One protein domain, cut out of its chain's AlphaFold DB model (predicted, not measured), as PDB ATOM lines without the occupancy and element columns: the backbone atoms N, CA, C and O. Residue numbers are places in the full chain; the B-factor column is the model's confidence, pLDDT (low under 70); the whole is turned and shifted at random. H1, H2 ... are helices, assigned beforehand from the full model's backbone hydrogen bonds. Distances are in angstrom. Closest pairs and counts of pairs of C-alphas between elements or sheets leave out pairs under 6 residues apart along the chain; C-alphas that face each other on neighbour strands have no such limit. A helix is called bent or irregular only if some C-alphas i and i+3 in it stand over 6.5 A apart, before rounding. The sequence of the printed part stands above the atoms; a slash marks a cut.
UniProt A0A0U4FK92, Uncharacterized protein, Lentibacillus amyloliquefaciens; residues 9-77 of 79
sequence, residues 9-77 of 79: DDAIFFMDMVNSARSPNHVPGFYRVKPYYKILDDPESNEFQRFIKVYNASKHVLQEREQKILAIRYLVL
ATOM      1  N   ASP A   9     118.755 269.999 346.353       92.25
ATOM      2  CA  ASP A   9     118.259 268.622 346.279       92.25
ATOM      3  C   ASP A   9     117.451 268.240 347.521       92.25
ATOM      4  O   ASP A   9     116.459 267.522 347.415       92.25
ATOM      5  N   ASP A  10     117.842 268.729 348.700       91.44
ATOM      6  CA  ASP A  10     117.082 268.533 349.937       91.44
ATOM      7  C   ASP A  10     115.735 269.258 349.888       91.44
ATOM      8  O   ASP A  10     114.715 268.713 350.313       91.44
ATOM      9  N   ALA A  11     115.712 270.469 349.325       89.00
ATOM     10  CA  ALA A  11     114.478 271.216 349.126       89.00
ATOM     11  C   ALA A  11     113.542 270.509 348.133       89.00
ATOM     12  O   ALA A  11     112.346 270.387 348.408       89.00
ATOM     13  N   ILE A  12     114.070 270.004 347.011       91.81
ATOM     14  CA  ILE A  12     113.296 269.227 346.027       91.81
ATOM     15  C   ILE A  12     112.752 267.951 346.670       91.81
ATOM     16  O   ILE A  12     111.547 267.712 346.616       91.81
ATOM     17  N   PHE A  13     113.606 267.193 347.363       93.44
ATOM     18  CA  PHE A  13     113.208 265.998 348.107       93.44
ATOM     19  C   PHE A  13     112.064 266.282 349.088       93.44
ATOM     20  O   PHE A  13     111.073 265.554 349.127       93.44
ATOM     21  N   PHE A  14     112.159 267.365 349.862       91.75
ATOM     22  CA  PHE A  14     111.104 267.743 350.797       91.75
ATOM     23  C   PHE A  14     109.799 268.105 350.075       91.75
ATOM     24  O   PHE A  14     108.725 267.662 350.488       91.75
ATOM     25  N   MET A  15     109.878 268.868 348.980       90.19
ATOM     26  CA  MET A  15     108.711 269.217 348.166       90.19
ATOM     27  C   MET A  15     108.029 267.979 347.573       90.19
ATOM     28  O   MET A  15     106.798 267.921 347.573       90.19
ATOM     29  N   ASP A  16     108.799 266.981 347.143       91.31
ATOM     30  CA  ASP A  16     108.282 265.687 346.686       91.31
ATOM     31  C   ASP A  16     107.575 264.939 347.815       91.31
ATOM     32  O   ASP A  16     106.441 264.476 347.658       91.31
ATOM     33  N   MET A  17     108.202 264.895 348.990       90.69
ATOM     34  CA  MET A  17     107.676 264.198 350.160       90.69
ATOM     35  C   MET A  17     106.330 264.749 350.636       90.69
ATOM     36  O   MET A  17     105.456 263.980 351.042       90.69
ATOM     37  N   VAL A  18     106.129 266.065 350.543       88.06
ATOM     38  CA  VAL A  18     104.863 266.730 350.907       88.06
ATOM     39  C   VAL A  18     103.891 266.854 349.734       88.06
ATOM     40  O   VAL A  18     102.793 267.394 349.897       88.06
ATOM     41  N   ASN A  19     104.265 266.309 348.571       88.38
ATOM     42  CA  ASN A  19     103.527 266.392 347.314       88.38
ATOM     43  C   ASN A  19     103.161 267.843 346.949       88.38
ATOM     44  O   ASN A  19     102.022 268.155 346.594       88.38
ATOM     45  N   SER A  20     104.126 268.750 347.093       85.88
ATOM     46  CA  SER A  20     103.968 270.166 346.781       85.88
ATOM     47  C   SER A  20     103.779 270.370 345.280       85.88
ATOM     48  O   SER A  20     104.573 269.882 344.480       85.88
ATOM     49  N   ALA A  21     102.798 271.193 344.899       85.81
ATOM     50  CA  ALA A  21     102.615 271.635 343.514       85.81
ATOM     51  C   ALA A  21     103.797 272.469 342.979       85.81
ATOM     52  O   ALA A  21     103.888 272.715 341.782       85.81
ATOM     53  N   ARG A  22     104.693 272.925 343.866       85.38
ATOM     54  CA  ARG A  22     105.917 273.656 343.509       85.38
ATOM     55  C   ARG A  22     107.112 272.740 343.245       85.38
ATOM     56  O   ARG A  22     108.165 273.248 342.874       85.38
ATOM     57  N   SER A  23     106.980 271.430 343.465       87.62
ATOM     58  CA  SER A  23     108.056 270.505 343.120       87.62
ATOM     59  C   SER A  23     108.255 270.459 341.599       87.62
ATOM     60  O   SER A  23     107.259 270.359 340.875       87.62
ATOM     61  N   PRO A  24     109.506 270.442 341.097       89.38
ATOM     62  CA  PRO A  24     109.770 270.161 339.686       89.38
ATOM     63  C   PRO A  24     109.286 268.766 339.252       89.38
ATOM     64  O   PRO A  24     109.003 268.567 338.075       89.38
ATOM     65  N   ASN A  25     109.141 267.820 340.188       90.00
ATOM     66  CA  ASN A  25     108.666 266.458 339.918       90.00
ATOM     67  C   ASN A  25     107.159 266.295 340.174       90.00
ATOM     68  O   ASN A  25     106.651 265.171 340.222       90.00
ATOM     69  N   HIS A  26     106.426 267.394 340.390       88.69
ATOM     70  CA  HIS A  26     105.013 267.309 340.727       88.69
ATOM     71  C   HIS A  26     104.198 266.723 339.571       88.69
ATOM     72  O   HIS A  26     104.100 267.302 338.489       88.69
ATOM     73  N   VAL A  27     103.540 265.596 339.838       84.94
ATOM     74  CA  VAL A  27     102.566 265.000 338.923       84.94
ATOM     75  C   VAL A  27     101.170 265.158 339.530       84.94
ATOM     76  O   VAL A  27     100.912 264.563 340.585       84.94
ATOM     77  N   PRO A  28     100.258 265.907 338.878       79.88
ATOM     78  CA  PRO A  28      98.884 266.057 339.337       79.88
ATOM     79  C   PRO A  28      98.209 264.693 339.492       79.88
ATOM     80  O   PRO A  28      98.257 263.844 338.602       79.88
ATOM     81  N   GLY A  29      97.571 264.466 340.635       73.69
ATOM     82  CA  GLY A  29      96.842 263.233 340.899       73.69
ATOM     83  C   GLY A  29      95.844 263.422 342.029       73.69
ATOM     84  O   GLY A  29      96.189 263.956 343.083       73.69
ATOM     85  N   PHE A  30      94.606 262.982 341.814       64.88
ATOM     86  CA  PHE A  30      93.566 263.015 342.839       64.88
ATOM     87  C   PHE A  30      93.874 261.999 343.955       64.88
ATOM     88  O   PHE A  30      94.345 260.896 343.683       64.88
ATOM     89  N   TYR A  31      93.608 262.379 345.209       62.91
ATOM     90  CA  TYR A  31      93.663 261.508 346.397       62.91
ATOM     91  C   TYR A  31      94.997 260.788 346.673       62.91
ATOM     92  O   TYR A  31      95.013 259.703 347.253       62.91
ATOM     93  N   ARG A  32      96.143 261.380 346.312       73.12
ATOM     94  CA  ARG A  32      97.446 260.790 346.655       73.12
ATOM     95  C   ARG A  32      97.762 260.951 348.143       73.12
ATOM     96  O   ARG A  32      97.823 262.067 348.660       73.12
ATOM     97  N   VAL A  33      98.019 259.827 348.810       83.25
ATOM     98  CA  VAL A  33      98.658 259.806 350.133       83.25
ATOM     99  C   VAL A  33     100.033 260.460 350.006       83.25
ATOM    100  O   VAL A  33     100.788 260.147 349.085       83.25
ATOM    101  N   LYS A  34     100.350 261.387 350.916       86.00
ATOM    102  CA  LYS A  34     101.626 262.110 350.878       86.00
ATOM    103  C   LYS A  34     102.793 261.137 351.101       86.00
ATOM    104  O   LYS A  34     102.724 260.357 352.053       86.00
ATOM    105  N   PRO A  35     103.843 261.160 350.262       88.88
ATOM    106  CA  PRO A  35     104.939 260.200 350.374       88.88
ATOM    107  C   PRO A  35     105.606 260.159 351.753       88.88
ATOM    108  O   PRO A  35     105.946 259.066 352.202       88.88
ATOM    109  N   TYR A  36     105.692 261.294 352.468       87.56
ATOM    110  CA  TYR A  36     106.318 261.329 353.796       87.56
ATOM    111  C   TYR A  36     105.666 260.381 354.812       87.56
ATOM    112  O   TYR A  36     106.330 259.986 355.761       87.56
ATOM    113  N   TYR A  37     104.398 259.980 354.642       87.00
ATOM    114  CA  TYR A  37     103.764 259.022 355.556       87.00
ATOM    115  C   TYR A  37     104.516 257.686 355.615       87.00
ATOM    116  O   TYR A  37     104.504 257.044 356.658       87.00
ATOM    117  N   LYS A  38     105.197 257.289 354.532       87.94
ATOM    118  CA  LYS A  38     105.933 256.019 354.447       87.94
ATOM    119  C   LYS A  38     107.208 255.996 355.283       87.94
ATOM    120  O   LYS A  38     107.637 254.924 355.680       87.94
ATOM    121  N   ILE A  39     107.800 257.162 355.525       88.81
ATOM    122  CA  ILE A  39     109.058 257.281 356.268       88.81
ATOM    123  C   ILE A  39     108.817 257.569 357.754       88.81
ATOM    124  O   ILE A  39     109.752 257.504 358.538       88.81
ATOM    125  N   LEU A  40     107.574 257.866 358.171       84.88
ATOM    126  CA  LEU A  40     107.262 258.221 359.564       84.88
ATOM    127  C   LEU A  40     107.505 257.093 360.570       84.88
ATOM    128  O   LEU A  40     107.693 257.390 361.748       84.88
ATOM    129  N   ASP A  41     107.455 255.841 360.122       85.25
ATOM    130  CA  ASP A  41     107.598 254.670 360.989       85.25
ATOM    131  C   ASP A  41     109.055 254.171 361.087       85.25
ATOM    132  O   ASP A  41     109.319 253.239 361.843       85.25
ATOM    133  N   ASP A  42     110.005 254.809 360.387       87.62
ATOM    134  CA  ASP A  42     111.442 254.501 360.462       87.62
ATOM    135  C   ASP A  42     112.287 255.767 360.736       87.62
ATOM    136  O   ASP A  42     112.822 256.385 359.803       87.62
ATOM    137  N   PRO A  43     112.412 256.175 362.016       84.62
ATOM    138  CA  PRO A  43     113.144 257.379 362.410       84.62
ATOM    139  C   PRO A  43     114.654 257.337 362.131       84.62
ATOM    140  O   PRO A  43     115.284 258.389 362.011       84.62
ATOM    141  N   GLU A  44     115.237 256.141 362.035       86.44
ATOM    142  CA  GLU A  44     116.672 255.951 361.788       86.44
ATOM    143  C   GLU A  44     117.006 255.970 360.291       86.44
ATOM    144  O   GLU A  44     118.174 256.067 359.910       86.44
ATOM    145  N   SER A  45     115.991 255.921 359.420       90.56
ATOM    146  CA  SER A  45     116.205 256.007 357.981       90.56
ATOM    147  C   SER A  45     116.835 257.341 357.573       90.56
ATOM    148  O   SER A  45     116.458 258.427 358.028       90.56
ATOM    149  N   ASN A  46     117.758 257.273 356.611       91.12
ATOM    150  CA  ASN A  46     118.374 258.464 356.021       91.12
ATOM    151  C   ASN A  46     117.320 259.422 355.439       91.12
ATOM    152  O   ASN A  46     117.476 260.639 355.513       91.12
ATOM    153  N   GLU A  47     116.237 258.885 354.869       91.56
ATOM    154  CA  GLU A  47     115.137 259.678 354.313       91.56
ATOM    155  C   GLU A  47     114.390 260.457 355.395       91.56
ATOM    156  O   GLU A  47     114.103 261.641 355.206       91.56
ATOM    157  N   PHE A  48     114.118 259.829 356.540       90.50
ATOM    158  CA  PHE A  48     113.496 260.493 357.678       90.50
ATOM    159  C   PHE A  48     114.383 261.594 358.247       90.50
ATOM    160  O   PHE A  48     113.929 262.731 358.406       90.50
ATOM    161  N   GLN A  49     115.656 261.292 358.511       89.19
ATOM    162  CA  GLN A  49     116.600 262.275 359.044       89.19
ATOM    163  C   GLN A  49     116.735 263.476 358.098       89.19
ATOM    164  O   GLN A  49     116.673 264.633 358.530       89.19
ATOM    165  N   ARG A  50     116.811 263.210 356.789       90.94
ATOM    166  CA  ARG A  50     116.814 264.237 355.743       90.94
ATOM    167  C   ARG A  50     115.524 265.057 355.737       90.94
ATOM    168  O   ARG A  50     115.587 266.286 355.699       90.94
ATOM    169  N   PHE A  51     114.361 264.412 355.815       91.06
ATOM    170  CA  PHE A  51     113.062 265.087 355.860       91.06
ATOM    171  C   PHE A  51     112.955 266.018 357.071       91.06
ATOM    172  O   PHE A  51     112.573 267.181 356.924       91.06
ATOM    173  N   ILE A  52     113.351 265.545 358.255       87.75
ATOM    174  CA  ILE A  52     113.324 266.321 359.500       87.75
ATOM    175  C   ILE A  52     114.275 267.514 359.461       87.75
ATOM    176  O   ILE A  52     113.909 268.602 359.923       87.75
ATOM    177  N   LYS A  53     115.470 267.342 358.890       87.69
ATOM    178  CA  LYS A  53     116.430 268.436 358.705       87.69
ATOM    179  C   LYS A  53     115.796 269.598 357.936       87.69
ATOM    180  O   LYS A  53     115.831 270.734 358.408       87.69
ATOM    181  N   VAL A  54     115.158 269.313 356.798       89.88
ATOM    182  CA  VAL A  54     114.503 270.342 355.971       89.88
ATOM    183  C   VAL A  54     113.234 270.874 356.635       89.88
ATOM    184  O   VAL A  54     113.014 272.084 356.664       89.88
ATOM    185  N   TYR A  55     112.427 270.004 357.251       88.25
ATOM    186  CA  TYR A  55     111.222 270.392 357.987       88.25
ATOM    187  C   TYR A  55     111.518 271.447 359.059       88.25
ATOM    188  O   TYR A  55     110.816 272.453 359.140       88.25
ATOM    189  N   ASN A  56     112.575 271.280 359.855       83.62
ATOM    190  CA  ASN A  56     112.897 272.234 360.920       83.62
ATOM    191  C   ASN A  56     113.235 273.637 360.392       83.62
ATOM    192  O   ASN A  56     112.903 274.624 361.050       83.62
ATOM    193  N   ALA A  57     113.828 273.738 359.203       83.38
ATOM    194  CA  ALA A  57     114.128 275.017 358.562       83.38
ATOM    195  C   ALA A  57     112.935 275.599 357.783       83.38
ATOM    196  O   ALA A  57     112.808 276.818 357.648       83.38
ATOM    197  N   SER A  58     112.048 274.744 357.273       78.19
ATOM    198  CA  SER A  58     111.054 275.124 356.263       78.19
ATOM    199  C   SER A  58     109.609 274.797 356.645       78.19
ATOM    200  O   SER A  58     108.720 274.959 355.822       78.19
ATOM    201  N   LYS A  59     109.300 274.406 357.886       79.19
ATOM    202  CA  LYS A  59     107.929 274.037 358.310       79.19
ATOM    203  C   LYS A  59     106.841 275.067 357.975       79.19
ATOM    204  O   LYS A  59     105.691 274.685 357.804       79.19
ATOM    205  N   HIS A  60     107.202 276.345 357.836       78.38
ATOM    206  CA  HIS A  60     106.291 277.434 357.481       78.38
ATOM    207  C   HIS A  60     105.660 277.299 356.083       78.38
ATOM    208  O   HIS A  60     104.632 277.924 355.840       78.38
ATOM    209  N   VAL A  61     106.227 276.494 355.170       75.31
ATOM    210  CA  VAL A  61     105.584 276.201 353.871       75.31
ATOM    211  C   VAL A  61     104.482 275.141 353.956       75.31
ATOM    212  O   VAL A  61     103.740 274.966 352.991       75.31
ATOM    213  N   LEU A  62     104.343 274.446 355.087       79.19
ATOM    214  CA  LEU A  62     103.279 273.464 355.292       79.19
ATOM    215  C   LEU A  62     102.022 274.108 355.866       79.19
ATOM    216  O   LEU A  62     102.091 275.091 356.605       79.19
ATOM    217  N   GLN A  63     100.868 273.499 355.596       80.62
ATOM    218  CA  GLN A  63      99.612 273.922 356.213       80.62
ATOM    219  C   GLN A  63      99.646 273.665 357.726       80.62
ATOM    220  O   GLN A  63     100.252 272.695 358.184       80.62
ATOM    221  N   GLU A  64      98.932 274.470 358.519       81.06
ATOM    222  CA  GLU A  64      98.910 274.322 359.985       81.06
ATOM    223  C   GLU A  64      98.554 272.904 360.449       81.06
ATOM    224  O   GLU A  64      99.126 272.394 361.411       81.06
ATOM    225  N   ARG A  65      97.621 272.240 359.755       79.44
ATOM    226  CA  ARG A  65      97.236 270.858 360.065       79.44
ATOM    227  C   ARG A  65      98.409 269.890 359.911       79.44
ATOM    228  O   ARG A  65      98.569 269.004 360.742       79.44
ATOM    229  N   GLU A  66      99.224 270.052 358.873       79.19
ATOM    230  CA  GLU A  66     100.401 269.209 358.646       79.19
ATOM    231  C   GLU A  66     101.479 269.486 359.680       79.19
ATOM    232  O   GLU A  66     102.024 268.546 360.251       79.19
ATOM    233  N   GLN A  67     101.723 270.765 359.983       82.25
ATOM    234  CA  GLN A  67     102.643 271.149 361.048       82.25
ATOM    235  C   GLN A  67     102.217 270.533 362.382       82.25
ATOM    236  O   GLN A  67     103.067 270.021 363.094       82.25
ATOM    237  N   LYS A  68     100.915 270.511 362.706       81.38
ATOM    238  CA  LYS A  68     100.394 269.863 363.922       81.38
ATOM    239  C   LYS A  68     100.595 268.347 363.912       81.38
ATOM    240  O   LYS A  68     101.056 267.809 364.910       81.38
ATOM    241  N   ILE A  69     100.277 267.660 362.812       78.19
ATOM    242  CA  ILE A  69     100.455 266.198 362.701       78.19
ATOM    243  C   ILE A  69     101.927 265.824 362.885       78.19
ATOM    244  O   ILE A  69     102.253 264.953 363.692       78.19
ATOM    245  N   LEU A  70     102.812 266.517 362.169       79.94
ATOM    246  CA  LEU A  70     104.251 266.302 362.240       79.94
ATOM    247  C   LEU A  70     104.785 266.695 363.624       79.94
ATOM    248  O   LEU A  70     105.491 265.915 364.247       79.94
ATOM    249  N   ALA A  71     104.378 267.837 364.181       78.31
ATOM    250  CA  ALA A  71     104.762 268.245 365.531       78.31
ATOM    251  C   ALA A  71     104.348 267.223 366.597       78.31
ATOM    252  O   ALA A  71     105.168 266.912 367.446       78.31
ATOM    253  N   ILE A  72     103.135 266.660 366.551       73.38
ATOM    254  CA  ILE A  72     102.703 265.621 367.504       73.38
ATOM    255  C   ILE A  72     103.583 264.375 367.375       73.38
ATOM    256  O   ILE A  72     104.044 263.844 368.380       73.38
ATOM    257  N   ARG A  73     103.850 263.915 366.148       68.62
ATOM    258  CA  ARG A  73     104.658 262.709 365.914       68.62
ATOM    259  C   ARG A  73     106.135 262.917 366.287       68.62
ATOM    260  O   ARG A  73     106.780 261.973 366.724       68.62
ATOM    261  N   TYR A  74     106.655 264.141 366.154       68.44
ATOM    262  CA  TYR A  74     108.076 264.458 366.347       68.44
ATOM    263  C   TYR A  74     108.438 265.064 367.709       68.44
ATOM    264  O   TYR A  74     109.549 264.832 368.179       68.44
ATOM    265  N   LEU A  75     107.546 265.807 368.376       56.50
ATOM    266  CA  LEU A  75     107.772 266.277 369.754       56.50
ATOM    267  C   LEU A  75     107.816 265.105 370.740       56.50
ATOM    268  O   LEU A  75     108.575 265.152 371.701       56.50
ATOM    269  N   VAL A  76     107.060 264.039 370.461       51.69
ATOM    270  CA  VAL A  76     107.051 262.809 371.267       51.69
ATOM    271  C   VAL A  76     108.374 262.039 371.170       51.69
ATOM    272  O   VAL A  76     108.764 261.405 372.134       51.69
ATOM    273  N   LEU A  77     109.117 262.136 370.061       49.47
ATOM    274  CA  LEU A  77     110.422 261.468 369.909       49.47
ATOM    275  C   LEU A  77     111.580 262.195 370.622       49.47
ATOM    276  O   LEU A  77     112.696 261.684 370.647       49.47
TER     277      LEU A  77
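This is residues 9 to 77 of the 79 residues of an uncharacterized protein of Lentibacillus amyloliquefaciens (UniProt A0A0U4FK92). Two helices, H1 and H3, cross at about a right angle, with the short H2 near the last residue of H1 and H4 folding back along H3 at a slant with few contacts. A long loop, residues 18 to 34, swings away from H1, and its far part and the last turn of H4 lie at opposite ends of the longest axis. The printed part has 69 residues with four named helices, in the order H1, H2, H3, H4, and no named strand; the class is all helix. It is compact, with a radius of gyration of the C-alphas of 11.6 A and spans of 33 by 24 by 21 A.

H1 is residues 9 to 17, 12.1 A long, and its C-alpha 9 is at (118.259, 268.622, 346.279). H2 is residues 35 to 38, 5.9 A long. H3, residues 46 to 61, is the longest helix by residues and measures 22.0 A. It is irregular, with C-alphas 57 and 60 8.3 A apart, and has a kink of 57 degrees near residue 55. H4, residues 64 to 77, is 19.9 A long and ends at C-alpha 77, (110.422, 261.468, 369.909).

H1 and H3 touch, about perpendicular at 84 degrees; H3 does so with residues 50 to 55 alone, and the closest C-alphas, of Phe 14 and Phe 51, are 6.0 A apart. H1 and H2 only just touch, with 3 pairs of C-alphas within 8 A, the closest being Met 17 and Tyr 36 at 4.8 A. H2 and H3 are close but not clearly touching; their closest C-alphas, Tyr 36 and Phe 51, are 8.0 A apart. H3 and H4 are also close but not clearly touching, at a steep tilt of 43 degrees, opposite ways, with closest C-alphas Lys 59 and Gln 67 at 6.6 A. H4 is apart from H1 and H2. Every O i to N i+4 pair is within hydrogen-bond range in H1, against 9 of 12 in H3 and 8 of 10 in H4; H2 is too short for such a pair.

The two C-alphas farthest apart, of Pro 28 and Val 76, are 33.1 A apart. The printed part has no cut. The link from H1 to H2 is long, H2 to H3 short, H3 to H4 tight. The mean pLDDT of the printed part is 82.9; residues 30 to 31 and 73 to 77 are under 70.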